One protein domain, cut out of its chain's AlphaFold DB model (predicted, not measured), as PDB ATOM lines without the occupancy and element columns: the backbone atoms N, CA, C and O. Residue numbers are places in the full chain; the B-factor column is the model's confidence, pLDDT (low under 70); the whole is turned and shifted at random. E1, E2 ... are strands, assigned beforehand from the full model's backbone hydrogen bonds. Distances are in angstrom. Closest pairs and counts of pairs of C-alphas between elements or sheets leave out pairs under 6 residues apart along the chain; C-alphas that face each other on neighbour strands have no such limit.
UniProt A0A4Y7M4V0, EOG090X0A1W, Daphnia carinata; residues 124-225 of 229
ATOM      1  N   THR A 124       8.443 -40.956 -80.527       88.12
ATOM      2  CA  THR A 124       7.231 -40.963 -79.719       88.12
ATOM      3  C   THR A 124       6.937 -42.327 -79.115       88.12
ATOM      4  O   THR A 124       5.982 -42.400 -78.348       88.12
ATOM      5  N   LEU A 125       7.710 -43.386 -79.381       90.44
ATOM      6  CA  LEU A 125       7.468 -44.710 -78.803       90.44
ATOM      7  C   LEU A 125       7.375 -44.611 -77.261       90.44
ATOM      8  O   LEU A 125       8.196 -43.905 -76.651       90.44
ATOM      9  N   PRO A 126       6.366 -45.241 -76.625       92.19
ATOM     10  CA  PRO A 126       6.186 -45.205 -75.177       92.19
ATOM     11  C   PRO A 126       7.472 -45.544 -74.429       92.19
ATOM     12  O   PRO A 126       8.129 -46.519 -74.767       92.19
ATOM     13  N   LEU A 127       7.832 -44.755 -73.420       92.38
ATOM     14  CA  LEU A 127       8.902 -45.120 -72.496       92.38
ATOM     15  C   LEU A 127       8.325 -46.062 -71.437       92.38
ATOM     16  O   LEU A 127       7.275 -45.758 -70.868       92.38
ATOM     17  N   TRP A 128       8.982 -47.191 -71.191       92.62
ATOM     18  CA  TRP A 128       8.684 -48.030 -70.039       92.62
ATOM     19  C   TRP A 128       9.142 -47.323 -68.765       92.62
ATOM     20  O   TRP A 128      10.251 -46.803 -68.695       92.62
ATOM     21  N   ILE A 129       8.248 -47.271 -67.780       88.81
ATOM     22  CA  ILE A 129       8.506 -46.677 -66.470       88.81
ATOM     23  C   ILE A 129       8.165 -47.753 -65.448       88.81
ATOM     24  O   ILE A 129       6.986 -47.945 -65.123       88.81
ATOM     25  N   SER A 130       9.177 -48.469 -64.966       84.50
ATOM     26  CA  SER A 130       9.018 -49.527 -63.967       84.50
ATOM     27  C   SER A 130       8.389 -48.995 -62.670       84.50
ATOM     28  O   SER A 130       8.519 -47.821 -62.307       84.50
ATOM     29  N   LYS A 131       7.632 -49.854 -61.976       84.31
ATOM     30  CA  LYS A 131       7.392 -49.709 -60.529       84.31
ATOM     31  C   LYS A 131       8.508 -50.435 -59.779       84.31
ATOM     32  O   LYS A 131       9.153 -51.322 -60.335       84.31
ATOM     33  N   THR A 132       8.708 -50.098 -58.508       80.75
ATOM     34  CA  THR A 132       9.712 -50.742 -57.653       80.75
ATOM     35  C   THR A 132       9.587 -52.269 -57.704       80.75
ATOM     36  O   THR A 132       8.539 -52.820 -57.369       80.75
ATOM     37  N   GLY A 133      10.652 -52.946 -58.141       82.56
ATOM     38  CA  GLY A 133      10.717 -54.409 -58.238       82.56
ATOM     39  C   GLY A 133      10.060 -55.031 -59.477       82.56
ATOM     40  O   GLY A 133      10.022 -56.256 -59.573       82.56
ATOM     41  N   GLN A 134       9.547 -54.238 -60.425       89.12
ATOM     42  CA  GLN A 134       9.031 -54.759 -61.694       89.12
ATOM     43  C   GLN A 134      10.128 -54.839 -62.751       89.12
ATOM     44  O   GLN A 134      10.907 -53.904 -62.914       89.12
ATOM     45  N   GLN A 135      10.137 -55.936 -63.505       90.69
ATOM     46  CA  GLN A 135      11.008 -56.088 -64.665       90.69
ATOM     47  C   GLN A 135      10.355 -55.512 -65.929       90.69
ATOM     48  O   GLN A 135       9.123 -55.514 -66.035       90.69
ATOM     49  N   PRO A 136      11.159 -55.043 -66.897       93.94
ATOM     50  CA  PRO A 136      10.654 -54.619 -68.194       93.94
ATOM     51  C   PRO A 136       9.915 -55.764 -68.907       93.94
ATOM     52  O   PRO A 136      10.406 -56.895 -68.920       93.94
ATOM     53  N   PRO A 137       8.735 -55.503 -69.495       94.62
ATOM     54  CA  PRO A 137       7.949 -56.533 -70.162       94.62
ATOM     55  C   PRO A 137       8.572 -56.943 -71.504       94.62
ATOM     56  O   PRO A 137       9.432 -56.248 -72.049       94.62
ATOM     57  N   ALA A 138       8.081 -58.045 -72.078       95.94
ATOM     58  CA  ALA A 138       8.409 -58.449 -73.444       95.94
ATOM     59  C   ALA A 138       8.197 -57.293 -74.436       95.94
ATOM     60  O   ALA A 138       7.228 -56.537 -74.323       95.94
ATOM     61  N   LEU A 139       9.097 -57.166 -75.419       95.50
ATOM     62  CA  LEU A 139       9.108 -56.078 -76.408       95.50
ATOM     63  C   LEU A 139       9.367 -54.677 -75.819       95.50
ATOM     64  O   LEU A 139       9.105 -53.670 -76.484       95.50
ATOM     65  N   CYS A 140       9.893 -54.582 -74.596       96.19
ATOM     66  CA  CYS A 140      10.484 -53.352 -74.078       96.19
ATOM     67  C   CYS A 140      11.983 -53.315 -74.392       96.19
ATOM     68  O   CYS A 140      12.755 -54.098 -73.844       96.19
ATOM     69  N   GLY A 141      12.410 -52.378 -75.240       94.69
ATOM     70  CA  GLY A 141      13.814 -52.241 -75.628       94.69
ATOM     71  C   GLY A 141      14.376 -53.542 -76.208       94.69
ATOM     72  O   GLY A 141      13.943 -53.982 -77.269       94.69
ATOM     73  N   ALA A 142      15.342 -54.133 -75.511       95.50
ATOM     74  CA  ALA A 142      16.026 -55.369 -75.872       95.50
ATOM     75  C   ALA A 142      15.346 -56.651 -75.375       95.50
ATOM     76  O   ALA A 142      15.779 -57.745 -75.736       95.50
ATOM     77  N   VAL A 143      14.297 -56.547 -74.552       95.88
ATOM     78  CA  VAL A 143      13.614 -57.727 -74.013       95.88
ATOM     79  C   VAL A 143      12.889 -58.463 -75.148       95.88
ATOM     80  O   VAL A 143      12.036 -57.861 -75.815       95.88
ATOM     81  N   PRO A 144      13.194 -59.754 -75.383       94.25
ATOM     82  CA  PRO A 144      12.632 -60.499 -76.500       94.25
ATOM     83  C   PRO A 144      11.118 -60.680 -76.364       94.25
ATOM     84  O   PRO A 144      10.544 -60.594 -75.277       94.25
ATOM     85  N   ALA A 145      10.465 -60.954 -77.492       94.94
ATOM     86  CA  ALA A 145       9.072 -61.379 -77.502       94.94
ATOM     87  C   ALA A 145       8.916 -62.739 -76.806       94.94
ATOM     88  O   ALA A 145       9.795 -63.599 -76.916       94.94
ATOM     89  N   ASP A 146       7.757 -62.983 -76.194       93.19
ATOM     90  CA  ASP A 146       7.412 -64.329 -75.742       93.19
ATOM     91  C   ASP A 146       7.422 -65.318 -76.925       93.19
ATOM     92  O   ASP A 146       6.972 -64.973 -78.023       93.19
ATOM     93  N   PRO A 147       7.849 -66.582 -76.747       89.06
ATOM     94  CA  PRO A 147       7.872 -67.564 -77.838       89.06
ATOM     95  C   PRO A 147       6.499 -67.793 -78.491       89.06
ATOM     96  O   PRO A 147       6.390 -68.092 -79.687       89.06
ATOM     97  N   THR A 148       5.429 -67.622 -77.715       91.75
ATOM     98  CA  THR A 148       4.031 -67.731 -78.149       91.75
ATOM     99  C   THR A 148       3.473 -66.425 -78.710       91.75
ATOM    100  O   THR A 148       2.352 -66.428 -79.214       91.75
ATOM    101  N   TYR A 149       4.238 -65.329 -78.680       94.06
ATOM    102  CA  TYR A 149       3.807 -64.038 -79.201       94.06
ATOM    103  C   TYR A 149       3.453 -64.142 -80.684       94.06
ATOM    104  O   TYR A 149       4.169 -64.768 -81.484       94.06
ATOM    105  N   VAL A 150       2.335 -63.514 -81.039       95.25
ATOM    106  CA  VAL A 150       1.880 -63.339 -82.413       95.25
ATOM    107  C   VAL A 150       1.662 -61.850 -82.639       95.25
ATOM    108  O   VAL A 150       0.847 -61.237 -81.950       95.25
ATOM    109  N   ALA A 151       2.409 -61.280 -83.585       95.00
ATOM    110  CA  ALA A 151       2.279 -59.877 -83.949       95.00
ATOM    111  C   ALA A 151       0.889 -59.616 -84.541       95.00
ATOM    112  O   ALA A 151       0.343 -60.438 -85.285       95.00
ATOM    113  N   LYS A 152       0.301 -58.482 -84.174       92.75
ATOM    114  CA  LYS A 152      -1.058 -58.101 -84.553       92.75
ATOM    115  C   LYS A 152      -1.061 -57.423 -85.918       92.75
ATOM    116  O   LYS A 152      -0.045 -56.921 -86.387       92.75
ATOM    117  N   LEU A 153      -2.235 -57.380 -86.543       92.25
ATOM    118  CA  LEU A 153      -2.469 -56.560 -87.730       92.25
ATOM    119  C   LEU A 153      -2.025 -55.114 -87.459       92.25
ATOM    120  O   LEU A 153      -2.478 -54.502 -86.493       92.25
ATOM    121  N   GLY A 154      -1.183 -54.578 -88.337       90.62
ATOM    122  CA  GLY A 154      -0.645 -53.226 -88.267       90.62
ATOM    123  C   GLY A 154       0.627 -53.072 -87.435       90.62
ATOM    124  O   GLY A 154       1.193 -51.974 -87.436       90.62
ATOM    125  N   ASP A 155       1.088 -54.130 -86.760       92.69
ATOM    126  CA  ASP A 155       2.379 -54.119 -86.074       92.69
ATOM    127  C   ASP A 155       3.508 -53.987 -87.098       92.69
ATOM    128  O   ASP A 155       3.488 -54.606 -88.164       92.69
ATOM    129  N   ILE A 156       4.513 -53.189 -86.750       93.44
ATOM    130  CA  ILE A 156       5.719 -53.047 -87.557       93.44
ATOM    131  C   ILE A 156       6.715 -54.128 -87.133       93.44
ATOM    132  O   ILE A 156       6.960 -54.335 -85.943       93.44
ATOM    133  N   VAL A 157       7.288 -54.823 -88.110       96.06
ATOM    134  CA  VAL A 157       8.207 -55.947 -87.913       96.06
ATOM    135  C   VAL A 157       9.411 -55.819 -88.839       96.06
ATOM    136  O   VAL A 157       9.313 -55.240 -89.920       96.06
ATOM    137  N   ALA A 158      10.547 -56.381 -88.438       96.94
ATOM    138  CA  ALA A 158      11.621 -56.681 -89.369       96.94
ATOM    139  C   ALA A 158      11.311 -58.033 -90.021       96.94
ATOM    140  O   ALA A 158      11.018 -59.013 -89.326       96.94
ATOM    141  N   ALA A 159      11.344 -58.083 -91.349       96.88
ATOM    142  CA  ALA A 159      11.007 -59.264 -92.133       96.88
ATOM    143  C   ALA A 159      12.173 -59.664 -93.044       96.88
ATOM    144  O   ALA A 159      12.655 -58.848 -93.823       96.88
ATOM    145  N   LEU A 160      12.619 -60.920 -92.961       96.38
ATOM    146  CA  LEU A 160      13.693 -61.457 -93.800       96.38
ATOM    147  C   LEU A 160      13.126 -61.989 -95.119       96.38
ATOM    148  O   LEU A 160      12.612 -63.117 -95.185       96.38
ATOM    149  N   VAL A 161      13.233 -61.169 -96.159       93.50
ATOM    150  CA  VAL A 161      12.751 -61.440 -97.518       93.50
ATOM    151  C   VAL A 161      13.904 -61.932 -98.389       93.50
ATOM    152  O   VAL A 161      15.053 -61.552 -98.187       93.50
ATOM    153  N   LYS A 162      13.595 -62.802 -99.352       90.69
ATOM    154  CA  LYS A 162      14.546 -63.278-100.357       90.69
ATOM    155  C   LYS A 162      14.304 -62.538-101.673       90.69
ATOM    156  O   LYS A 162      13.190 -62.592-102.186       90.69
ATOM    157  N   SER A 163      15.334 -61.878-102.193       82.38
ATOM    158  CA  SER A 163      15.333 -61.196-103.489       82.38
ATOM    159  C   SER A 163      15.312 -62.196-104.654       82.38
ATOM    160  O   SER A 163      15.643 -63.376-104.490       82.38
ATOM    161  N   THR A 164      14.967 -61.714-105.852       78.25
ATOM    162  CA  THR A 164      15.024 -62.478-107.111       78.25
ATOM    163  C   THR A 164      16.414 -63.036-107.395       78.25
ATOM    164  O   THR A 164      16.529 -64.135-107.931       78.25
ATOM    165  N   ASP A 165      17.454 -62.322-106.963       83.19
ATOM    166  CA  ASP A 165      18.857 -62.687-107.185       83.19
ATOM    167  C   ASP A 165      19.370 -63.722-106.167       83.19
ATOM    168  O   ASP A 165      20.503 -64.189-106.247       83.19
ATOM    169  N   GLY A 166      18.519 -64.130-105.220       83.69
ATOM    170  CA  GLY A 166      18.819 -65.158-104.228       83.69
ATOM    171  C   GLY A 166      19.293 -64.629-102.875       83.69
ATOM    172  O   GLY A 166      19.235 -65.389-101.905       83.69
ATOM    173  N   ASP A 167      19.674 -63.355-102.799       90.88
ATOM    174  CA  ASP A 167      20.110 -62.697-101.568       90.88
ATOM    175  C   ASP A 167      18.955 -62.482-100.587       90.88
ATOM    176  O   ASP A 167      17.812 -62.228-100.979       90.88
ATOM    177  N   GLU A 168      19.245 -62.576 -99.290       92.44
ATOM    178  CA  GLU A 168      18.274 -62.308 -98.230       92.44
ATOM    179  C   GLU A 168      18.521 -60.933 -97.610       92.44
ATOM    180  O   GLU A 168      19.658 -60.575 -97.303       92.44
ATOM    181  N   ASN A 169      17.450 -60.168 -97.399       92.44
ATOM    182  CA  ASN A 169      17.524 -58.846 -96.795       92.44
ATOM    183  C   ASN A 169      16.426 -58.648 -95.744       92.44
ATOM    184  O   ASN A 169      15.288 -59.093 -95.920       92.44
ATOM    185  N   TRP A 170      16.773 -57.971 -94.650       94.62
ATOM    186  CA  TRP A 170      15.807 -57.548 -93.642       94.62
ATOM    187  C   TRP A 170      15.165 -56.236 -94.080       94.62
ATOM    188  O   TRP A 170      15.839 -55.212 -94.191       94.62
ATOM    189  N   ILE A 171      13.856 -56.263 -94.293       93.81
ATOM    190  CA  ILE A 171      13.057 -55.077 -94.603       93.81
ATOM    191  C   ILE A 171      12.187 -54.694 -93.411       93.81
ATOM    192  O   ILE A 171      11.880 -55.520 -92.546       93.81
ATOM    193  N   LEU A 172      11.774 -53.430 -93.374       94.00
ATOM    194  CA  LEU A 172      10.757 -52.971 -92.442       94.00
ATOM    195  C   LEU A 172       9.387 -53.248 -93.068       94.00
ATOM    196  O   LEU A 172       9.113 -52.791 -94.170       94.00
ATOM    197  N   ALA A 173       8.539 -54.005 -92.382       94.56
ATOM    198  CA  ALA A 173       7.259 -54.446 -92.919       94.56
ATOM    199  C   ALA A 173       6.126 -54.239 -91.909       94.56
ATOM    200  O   ALA A 173       6.344 -54.199 -90.698       94.56
ATOM    201  N   GLU A 174       4.901 -54.115 -92.407       93.56
ATOM    202  CA  GLU A 174       3.683 -54.052 -91.607       93.56
ATOM    203  C   GLU A 174       2.949 -55.394 -91.677       93.56
ATOM    204  O   GLU A 174       2.698 -55.930 -92.757       93.56
ATOM    205  N   VAL A 175       2.588 -55.951 -90.521       95.19
ATOM    206  CA  VAL A 175       1.848 -57.214 -90.442       95.19
ATOM    207  C   VAL A 175       0.428 -57.024 -90.936       95.19
ATOM    208  O   VAL A 175      -0.290 -56.135 -90.484       95.19
ATOM    209  N   VAL A 176      -0.011 -57.919 -91.813       93.81
ATOM    210  CA  VAL A 176      -1.388 -57.949 -92.304       93.81
ATOM    211  C   VAL A 176      -2.169 -59.042 -91.595       93.81
ATOM    212  O   VAL A 176      -3.247 -58.794 -91.063       93.81
ATOM    213  N   GLN A 177      -1.621 -60.253 -91.537       95.44
ATOM    214  CA  GLN A 177      -2.242 -61.342 -90.791       95.44
ATOM    215  C   GLN A 177      -1.252 -62.441 -90.429       95.44
ATOM    216  O   GLN A 177      -0.193 -62.586 -91.043       95.44
ATOM    217  N   TYR A 178      -1.637 -63.251 -89.446       96.62
ATOM    218  CA  TYR A 178      -0.965 -64.498 -89.108       96.62
ATOM    219  C   TYR A 178      -1.845 -65.688 -89.497       96.62
ATOM    220  O   TYR A 178      -2.950 -65.867 -88.984       96.62
ATOM    221  N   LEU A 179      -1.337 -66.521 -90.397       95.69
ATOM    222  CA  LEU A 179      -1.967 -67.746 -90.866       95.69
ATOM    223  C   LEU A 179      -1.613 -68.895 -89.916       95.69
ATOM    224  O   LEU A 179      -0.656 -69.639 -90.144       95.69
ATOM    225  N   ALA A 180      -2.400 -69.050 -88.849       93.06
ATOM    226  CA  ALA A 180      -2.154 -70.044 -87.800       93.06
ATOM    227  C   ALA A 180      -2.052 -71.489 -88.328       93.06
ATOM    228  O   ALA A 180      -1.253 -72.267 -87.818       93.06
ATOM    229  N   SER A 181      -2.794 -71.832 -89.387       94.06
ATOM    230  CA  SER A 181      -2.765 -73.161 -90.017       94.06
ATOM    231  C   SER A 181      -1.410 -73.532 -90.627       94.06
ATOM    232  O   SER A 181      -1.082 -74.712 -90.712       94.06
ATOM    233  N   SER A 182      -0.619 -72.543 -91.050       93.69
ATOM    234  CA  SER A 182       0.683 -72.748 -91.700       93.69
ATOM    235  C   SER A 182       1.860 -72.170 -90.908       93.69
ATOM    236  O   SER A 182       3.014 -72.350 -91.294       93.69
ATOM    237  N   GLY A 183       1.592 -71.462 -89.807       94.38
ATOM    238  CA  GLY A 183       2.611 -70.791 -89.002       94.38
ATOM    239  C   GLY A 183       3.322 -69.644 -89.734       94.38
ATOM    240  O   GLY A 183       4.496 -69.365 -89.458       94.38
ATOM    241  N   ARG A 184       2.639 -68.998 -90.687       96.94
ATOM    242  CA  ARG A 184       3.199 -67.947 -91.552       96.94
ATOM    243  C   ARG A 184       2.529 -66.599 -91.317       96.94
ATOM    244  O   ARG A 184       1.358 -66.540 -90.969       96.94
ATOM    245  N   TYR A 185       3.275 -65.528 -91.537       97.69
ATOM    246  CA  TYR A 185       2.765 -64.167 -91.597       97.69
ATOM    247  C   TYR A 185       2.614 -63.719 -93.037       97.69
ATOM    248  O   TYR A 185       3.443 -64.049 -93.884       97.69
ATOM    249  N   GLU A 186       1.594 -62.914 -93.270       96.69
ATOM    250  CA  GLU A 186       1.521 -62.012 -94.404       96.69
ATOM    251  C   GLU A 186       1.922 -60.618 -93.947       96.69
ATOM    252  O   GLU A 186       1.366 -60.101 -92.972       96.69
ATOM    253  N   VAL A 187       2.886 -60.026 -94.643       95.56
ATOM    254  CA  VAL A 187       3.411 -58.693 -94.345       95.56
ATOM    255  C   VAL A 187       3.516 -57.880 -95.631       95.56
ATOM    256  O   VAL A 187       3.807 -58.440 -96.688       95.56
ATOM    257  N   ASP A 188       3.272 -56.580 -95.532       92.69
ATOM    258  CA  ASP A 188       3.496 -55.620 -96.616       92.69
ATOM    259  C   ASP A 188       4.770 -54.826 -96.329       92.69
ATOM    260  O   ASP A 188       4.950 -54.357 -95.201       92.69
ATOM    261  N   ASP A 189       5.632 -54.636 -97.330       91.50
ATOM    262  CA  ASP A 189       6.700 -53.633 -97.232       91.50
ATOM    263  C   ASP A 189       6.085 -52.252 -96.931       91.50
ATOM    264  O   ASP A 189       5.038 -51.877 -97.478       91.50
ATOM    265  N   ILE A 190       6.706 -51.502 -96.018       88.31
ATOM    266  CA  ILE A 190       6.260 -50.147 -95.692       88.31
ATOM    267  C   ILE A 190       6.572 -49.139 -96.803       88.31
ATOM    268  O   ILE A 190       5.967 -48.061 -96.808       88.31
ATOM    269  N   ASP A 191       7.529 -49.439 -97.689       84.25
ATOM    270  CA  ASP A 191       7.837 -48.605 -98.842       84.25
ATOM    271  C   ASP A 191       6.761 -48.798 -99.912       84.25
ATOM    272  O   ASP A 191       6.614 -49.843-100.555       84.25
ATOM    273  N   GLU A 192       5.950 -47.757-100.086       68.19
ATOM    274  CA  GLU A 192       4.766 -47.846-100.923       68.19
ATOM    275  C   GLU A 192       5.066 -47.920-102.422       68.19
ATOM    276  O   GLU A 192       4.176 -48.289-103.189       68.19
ATOM    277  N   GLU A 193       6.295 -47.593-102.832       66.94
ATOM    278  CA  GLU A 193       6.749 -47.711-104.220       66.94
ATOM    279  C   GLU A 193       6.927 -49.180-104.642       66.94
ATOM    280  O   GLU A 193       6.843 -49.480-105.832       66.94
ATOM    281  N   GLN A 194       7.113 -50.097-103.682       61.75
ATOM    282  CA  GLN A 194       7.349 -51.521-103.943       61.75
ATOM    283  C   GLN A 194       6.160 -52.423-103.577       61.75
ATOM    284  O   GLN A 194       6.021 -53.461-104.214       61.75
ATOM    285  N   LYS A 195       5.292 -52.026-102.617       65.44
ATOM    286  CA  LYS A 195       4.078 -52.741-102.118       65.44
ATOM    287  C   LYS A 195       4.023 -54.234-102.456       65.44
ATOM    288  O   LYS A 195       3.067 -54.726-103.062       65.44
ATOM    289  N   GLU A 196       5.047 -54.956-102.026       83.31
ATOM    290  CA  GLU A 196       5.120 -56.390-102.222       83.31
ATOM    291  C   GLU A 196       4.579 -57.084-100.969       83.31
ATOM    292  O   GLU A 196       5.047 -56.874 -99.847       83.31
ATOM    293  N   ARG A 197       3.527 -57.885-101.161       91.94
ATOM    294  CA  ARG A 197       2.969 -58.740-100.112       91.94
ATOM    295  C   ARG A 197       3.835 -59.983-100.009       91.94
ATOM    296  O   ARG A 197       3.821 -60.828-100.903       91.94
ATOM    297  N   HIS A 198       4.504 -60.160 -98.878       94.00
ATOM    298  CA  HIS A 198       5.300 -61.352 -98.614       94.00
ATOM    299  C   HIS A 198       4.577 -62.299 -97.661       94.00
ATOM    300  O   HIS A 198       3.999 -61.885 -96.658       94.00
ATOM    301  N   THR A 199       4.660 -63.600 -97.946       96.62
ATOM    302  CA  THR A 199       4.197 -64.653 -97.032       96.62
ATOM    303  C   THR A 199       5.403 -65.369 -96.434       96.62
ATOM    304  O   THR A 199       6.058 -66.167 -97.105       96.62
ATOM    305  N   LEU A 200       5.710 -65.131 -95.160       96.94
ATOM    306  CA  LEU A 200       6.961 -65.548 -94.514       96.94
ATOM    307  C   LEU A 200       6.705 -66.438 -93.294       96.94
ATOM    308  O   LEU A 200       5.722 -66.283 -92.584       96.94
ATOM    309  N   SER A 201       7.595 -67.393 -93.022       96.00
ATOM    310  CA  SER A 201       7.527 -68.204 -91.794       96.00
ATOM    311  C   SER A 201       7.780 -67.354 -90.545       96.00
ATOM    312  O   SER A 201       8.618 -66.458 -90.612       96.00
ATOM    313  N   LYS A 202       7.198 -67.708 -89.387       94.50
ATOM    314  CA  LYS A 202       7.417 -67.001 -88.104       94.50
ATOM    315  C   LYS A 202       8.892 -66.696 -87.782       94.50
ATOM    316  O   LYS A 202       9.188 -65.599 -87.338       94.50
ATOM    317  N   ARG A 203       9.826 -67.611 -88.073       94.38
ATOM    318  CA  ARG A 203      11.280 -67.424 -87.845       94.38
ATOM    319  C   ARG A 203      11.944 -66.305 -88.664       94.38
ATOM    320  O   ARG A 203      13.080 -65.957 -88.391       94.38
ATOM    321  N   ARG A 204      11.270 -65.802 -89.702       96.25
ATOM    322  CA  ARG A 204      11.741 -64.703 -90.565       96.25
ATOM    323  C   ARG A 204      11.146 -63.358 -90.150       96.25
ATOM    324  O   ARG A 204      11.303 -62.392 -90.880       96.25
ATOM    325  N   ILE A 205      10.421 -63.316 -89.033       96.69
ATOM    326  CA  ILE A 205       9.727 -62.135 -88.532       96.69
ATOM    327  C   ILE A 205      10.251 -61.833 -87.132       96.69
ATOM    328  O   ILE A 205      10.138 -62.667 -86.234       96.69
ATOM    329  N   ILE A 206      10.786 -60.630 -86.950       96.38
ATOM    330  CA  ILE A 206      11.188 -60.100 -85.648       96.38
ATOM    331  C   ILE A 206      10.273 -58.912 -85.337       96.38
ATOM    332  O   ILE A 206      10.337 -57.896 -86.034       96.38
ATOM    333  N   PRO A 207       9.390 -59.014 -84.327       96.19
ATOM    334  CA  PRO A 207       8.574 -57.884 -83.905       96.19
ATOM    335  C   PRO A 207       9.440 -56.731 -83.403       96.19
ATOM    336  O   PRO A 207      10.391 -56.958 -82.654       96.19
ATOM    337  N   LEU A 208       9.107 -55.496 -83.789       95.31
ATOM    338  CA  LEU A 208       9.785 -54.332 -83.228       95.31
ATOM    339  C   LEU A 208       9.355 -54.105 -81.767       95.31
ATOM    340  O   LEU A 208       8.238 -54.472 -81.385       95.31
ATOM    341  N   PRO A 209      10.204 -53.453 -80.953       95.12
ATOM    342  CA  PRO A 209       9.840 -53.066 -79.598       95.12
ATOM    343  C   PRO A 209       8.584 -52.187 -79.568       95.12
ATOM    344  O   PRO A 209       8.439 -51.246 -80.351       95.12
ATOM    345  N   LEU A 210       7.696 -52.462 -78.614       92.50
ATOM    346  CA  LEU A 210       6.491 -51.669 -78.355       92.50
ATOM    347  C   LEU A 210       6.766 -50.509 -77.394       92.50
ATOM    348  O   LEU A 210       6.002 -49.543 -77.338       92.50
ATOM    349  N   MET A 211       7.853 -50.608 -76.627       94.00
ATOM    350  CA  MET A 211       8.274 -49.606 -75.656       94.00
ATOM    351  C   MET A 211       9.788 -49.405 -75.713       94.00
ATOM    352  O   MET A 211      10.548 -50.326 -76.004       94.00
ATOM    353  N   ARG A 212      10.233 -48.191 -75.401       94.94
ATOM    354  CA  ARG A 212      11.638 -47.872 -75.148       94.94
ATOM    355  C   ARG A 212      11.973 -48.233 -73.707       94.94
ATOM    356  O   ARG A 212      11.207 -47.890 -72.809       94.94
ATOM    357  N   ALA A 213      13.127 -48.850 -73.498       95.19
ATOM    358  CA  ALA A 213      13.712 -48.969 -72.171       95.19
ATOM    359  C   ALA A 213      14.320 -47.624 -71.751       95.19
ATOM    360  O   ALA A 213      14.907 -46.919 -72.578       95.19
ATOM    361  N   ASN A 214      14.156 -47.259 -70.483       93.06
ATOM    362  CA  ASN A 214      14.794 -46.080 -69.919       93.06
ATOM    363  C   ASN A 214      16.209 -46.450 -69.434       93.06
ATOM    364  O   ASN A 214      16.317 -47.285 -68.537       93.06
ATOM    365  N   PRO A 215      17.285 -45.839 -69.964       92.94
ATOM    366  CA  PRO A 215      18.652 -46.162 -69.552       92.94
ATOM    367  C   PRO A 215      18.933 -45.966 -68.057       92.94
ATOM    368  O   PRO A 215      19.820 -46.620 -67.521       92.94
ATOM    369  N   GLU A 216      18.205 -45.066 -67.393       91.81
ATOM    370  CA  GLU A 216      18.423 -44.752 -65.975       91.81
ATOM    371  C   GLU A 216      17.794 -45.786 -65.035       91.81
ATOM    372  O   GLU A 216      18.332 -46.045 -63.961       91.81
ATOM    373  N   THR A 217      16.657 -46.371 -65.424       90.56
ATOM    374  CA  THR A 217      15.873 -47.274 -64.562       90.56
ATOM    375  C   THR A 217      15.937 -48.730 -65.000       90.56
ATOM    376  O   THR A 217      15.830 -49.615 -64.158       90.56
ATOM    377  N   ASP A 218      16.127 -48.992 -66.293       92.75
ATOM    378  CA  ASP A 218      16.038 -50.325 -66.890       92.75
ATOM    379  C   ASP A 218      17.197 -50.582 -67.886       92.75
ATOM    380  O   ASP A 218      16.953 -50.902 -69.056       92.75
ATOM    381  N   PRO A 219      18.474 -50.444 -67.467       92.75
ATOM    382  CA  PRO A 219      19.630 -50.596 -68.356       92.75
ATOM    383  C   PRO A 219      19.758 -52.009 -68.941       92.75
ATOM    384  O   PRO A 219      20.230 -52.164 -70.066       92.75
ATOM    385  N   ASP A 220      19.280 -53.029 -68.225       91.69
ATOM    386  CA  ASP A 220      19.307 -54.431 -68.664       91.69
ATOM    387  C   ASP A 220      18.360 -54.705 -69.847       91.69
ATOM    388  O   ASP A 220      18.480 -55.722 -70.525       91.69
ATOM    389  N   ALA A 221      17.428 -53.787 -70.123       94.88
ATOM    390  CA  ALA A 221      16.563 -53.822 -71.300       94.88
ATOM    391  C   ALA A 221      17.139 -53.018 -72.481       94.88
ATOM    392  O   ALA A 221      16.408 -52.673 -73.411       94.88
ATOM    393  N   LEU A 222      18.439 -52.715 -72.474       94.88
ATOM    394  CA  LEU A 222      19.163 -52.137 -73.604       94.88
ATOM    395  C   LEU A 222      20.191 -53.123 -74.150       94.88
ATOM    396  O   LEU A 222      20.741 -53.955 -73.436       94.88
ATOM    397  N   PHE A 223      20.489 -52.989 -75.438       94.19
ATOM    398  CA  PHE A 223      21.562 -53.750 -76.059       94.19
ATOM    399  C   PHE A 223      22.921 -53.288 -75.522       94.19
ATOM    400  O   PHE A 223      23.219 -52.090 -75.587       94.19
ATOM    401  N   PRO A 224      23.759 -54.203 -75.000       93.00
ATOM    402  CA  PRO A 224      25.082 -53.839 -74.529       93.00
ATOM    403  C   PRO A 224      25.980 -53.464 -75.707       93.00
ATOM    404  O   PRO A 224      25.820 -53.926 -76.836       93.00
ATOM    405  N   LYS A 225      26.987 -52.630 -75.449       92.38
ATOM    406  CA  LYS A 225      27.959 -52.266 -76.483       92.38
ATOM    407  C   LYS A 225      28.635 -53.526 -77.040       92.38
ATOM    408  O   LYS A 225      29.196 -54.310 -76.282       92.38
TER     409      LYS A 225
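Overview. This is residues 124 to 225 of the 229 residues of the protein "EOG090X0A1W" of Daphnia carinata (UniProt A0A4Y7M4V0). There is little regular structure: a small five-stranded sheet folded back on itself makes one end, and long unnamed stretches, residues 124 to 155 and 208 to 225, make most of the other. The 102 printed residues hold E1 to E5 and no named helix; the sheet order is E4 E3 E2 E1 E5, antiparallel. It is all strand, with 33 residues in named elements, and only just loose, close to compact, with a radius of gyration of the C-alphas of 15.5 A and spans of 49 by 30 by 23 A.

Arrangement. E1, residues 156 to 162, and E2, residues 168 to 179, form a hairpin, with N 159 and O 171 2.9 A apart. E2 bends by 96 degrees at residue 176. E3, residues 184 to 189, forms a hairpin with E2: N 174 and O 188, 2.8 A. E4, residues 197 to 201, forms one with E3: N 200 and O 185, 2.8 A. E1 to E4 are a meander, each strand the antiparallel neighbour of the one before. E5, residues 205 to 207, is antiparallel to E1: N 158 and O 206, 2.8 A. In this folded sheet, bent back into two leaves, E4 E3 face E1 E5 with E2 as the hinge; the closest C-alphas of E1 and E4, Val 161 and His 198, are 7.5 A apart.

Along the chain. E1 begins at C-alpha 156 (5.719, -53.047, -87.557) and E5 ends at C-alpha 207 (8.574, -57.884, -83.905). E1 is 18.6 A long, E2 22.2 A, E3 15.8 A.

Size, cuts and confidence. The farthest C-alphas, Thr 132 and Asp 165, are 51.8 A apart. The printed part has no cut and no long link between strands. Residues 192 to 195 are under 70 in pLDDT.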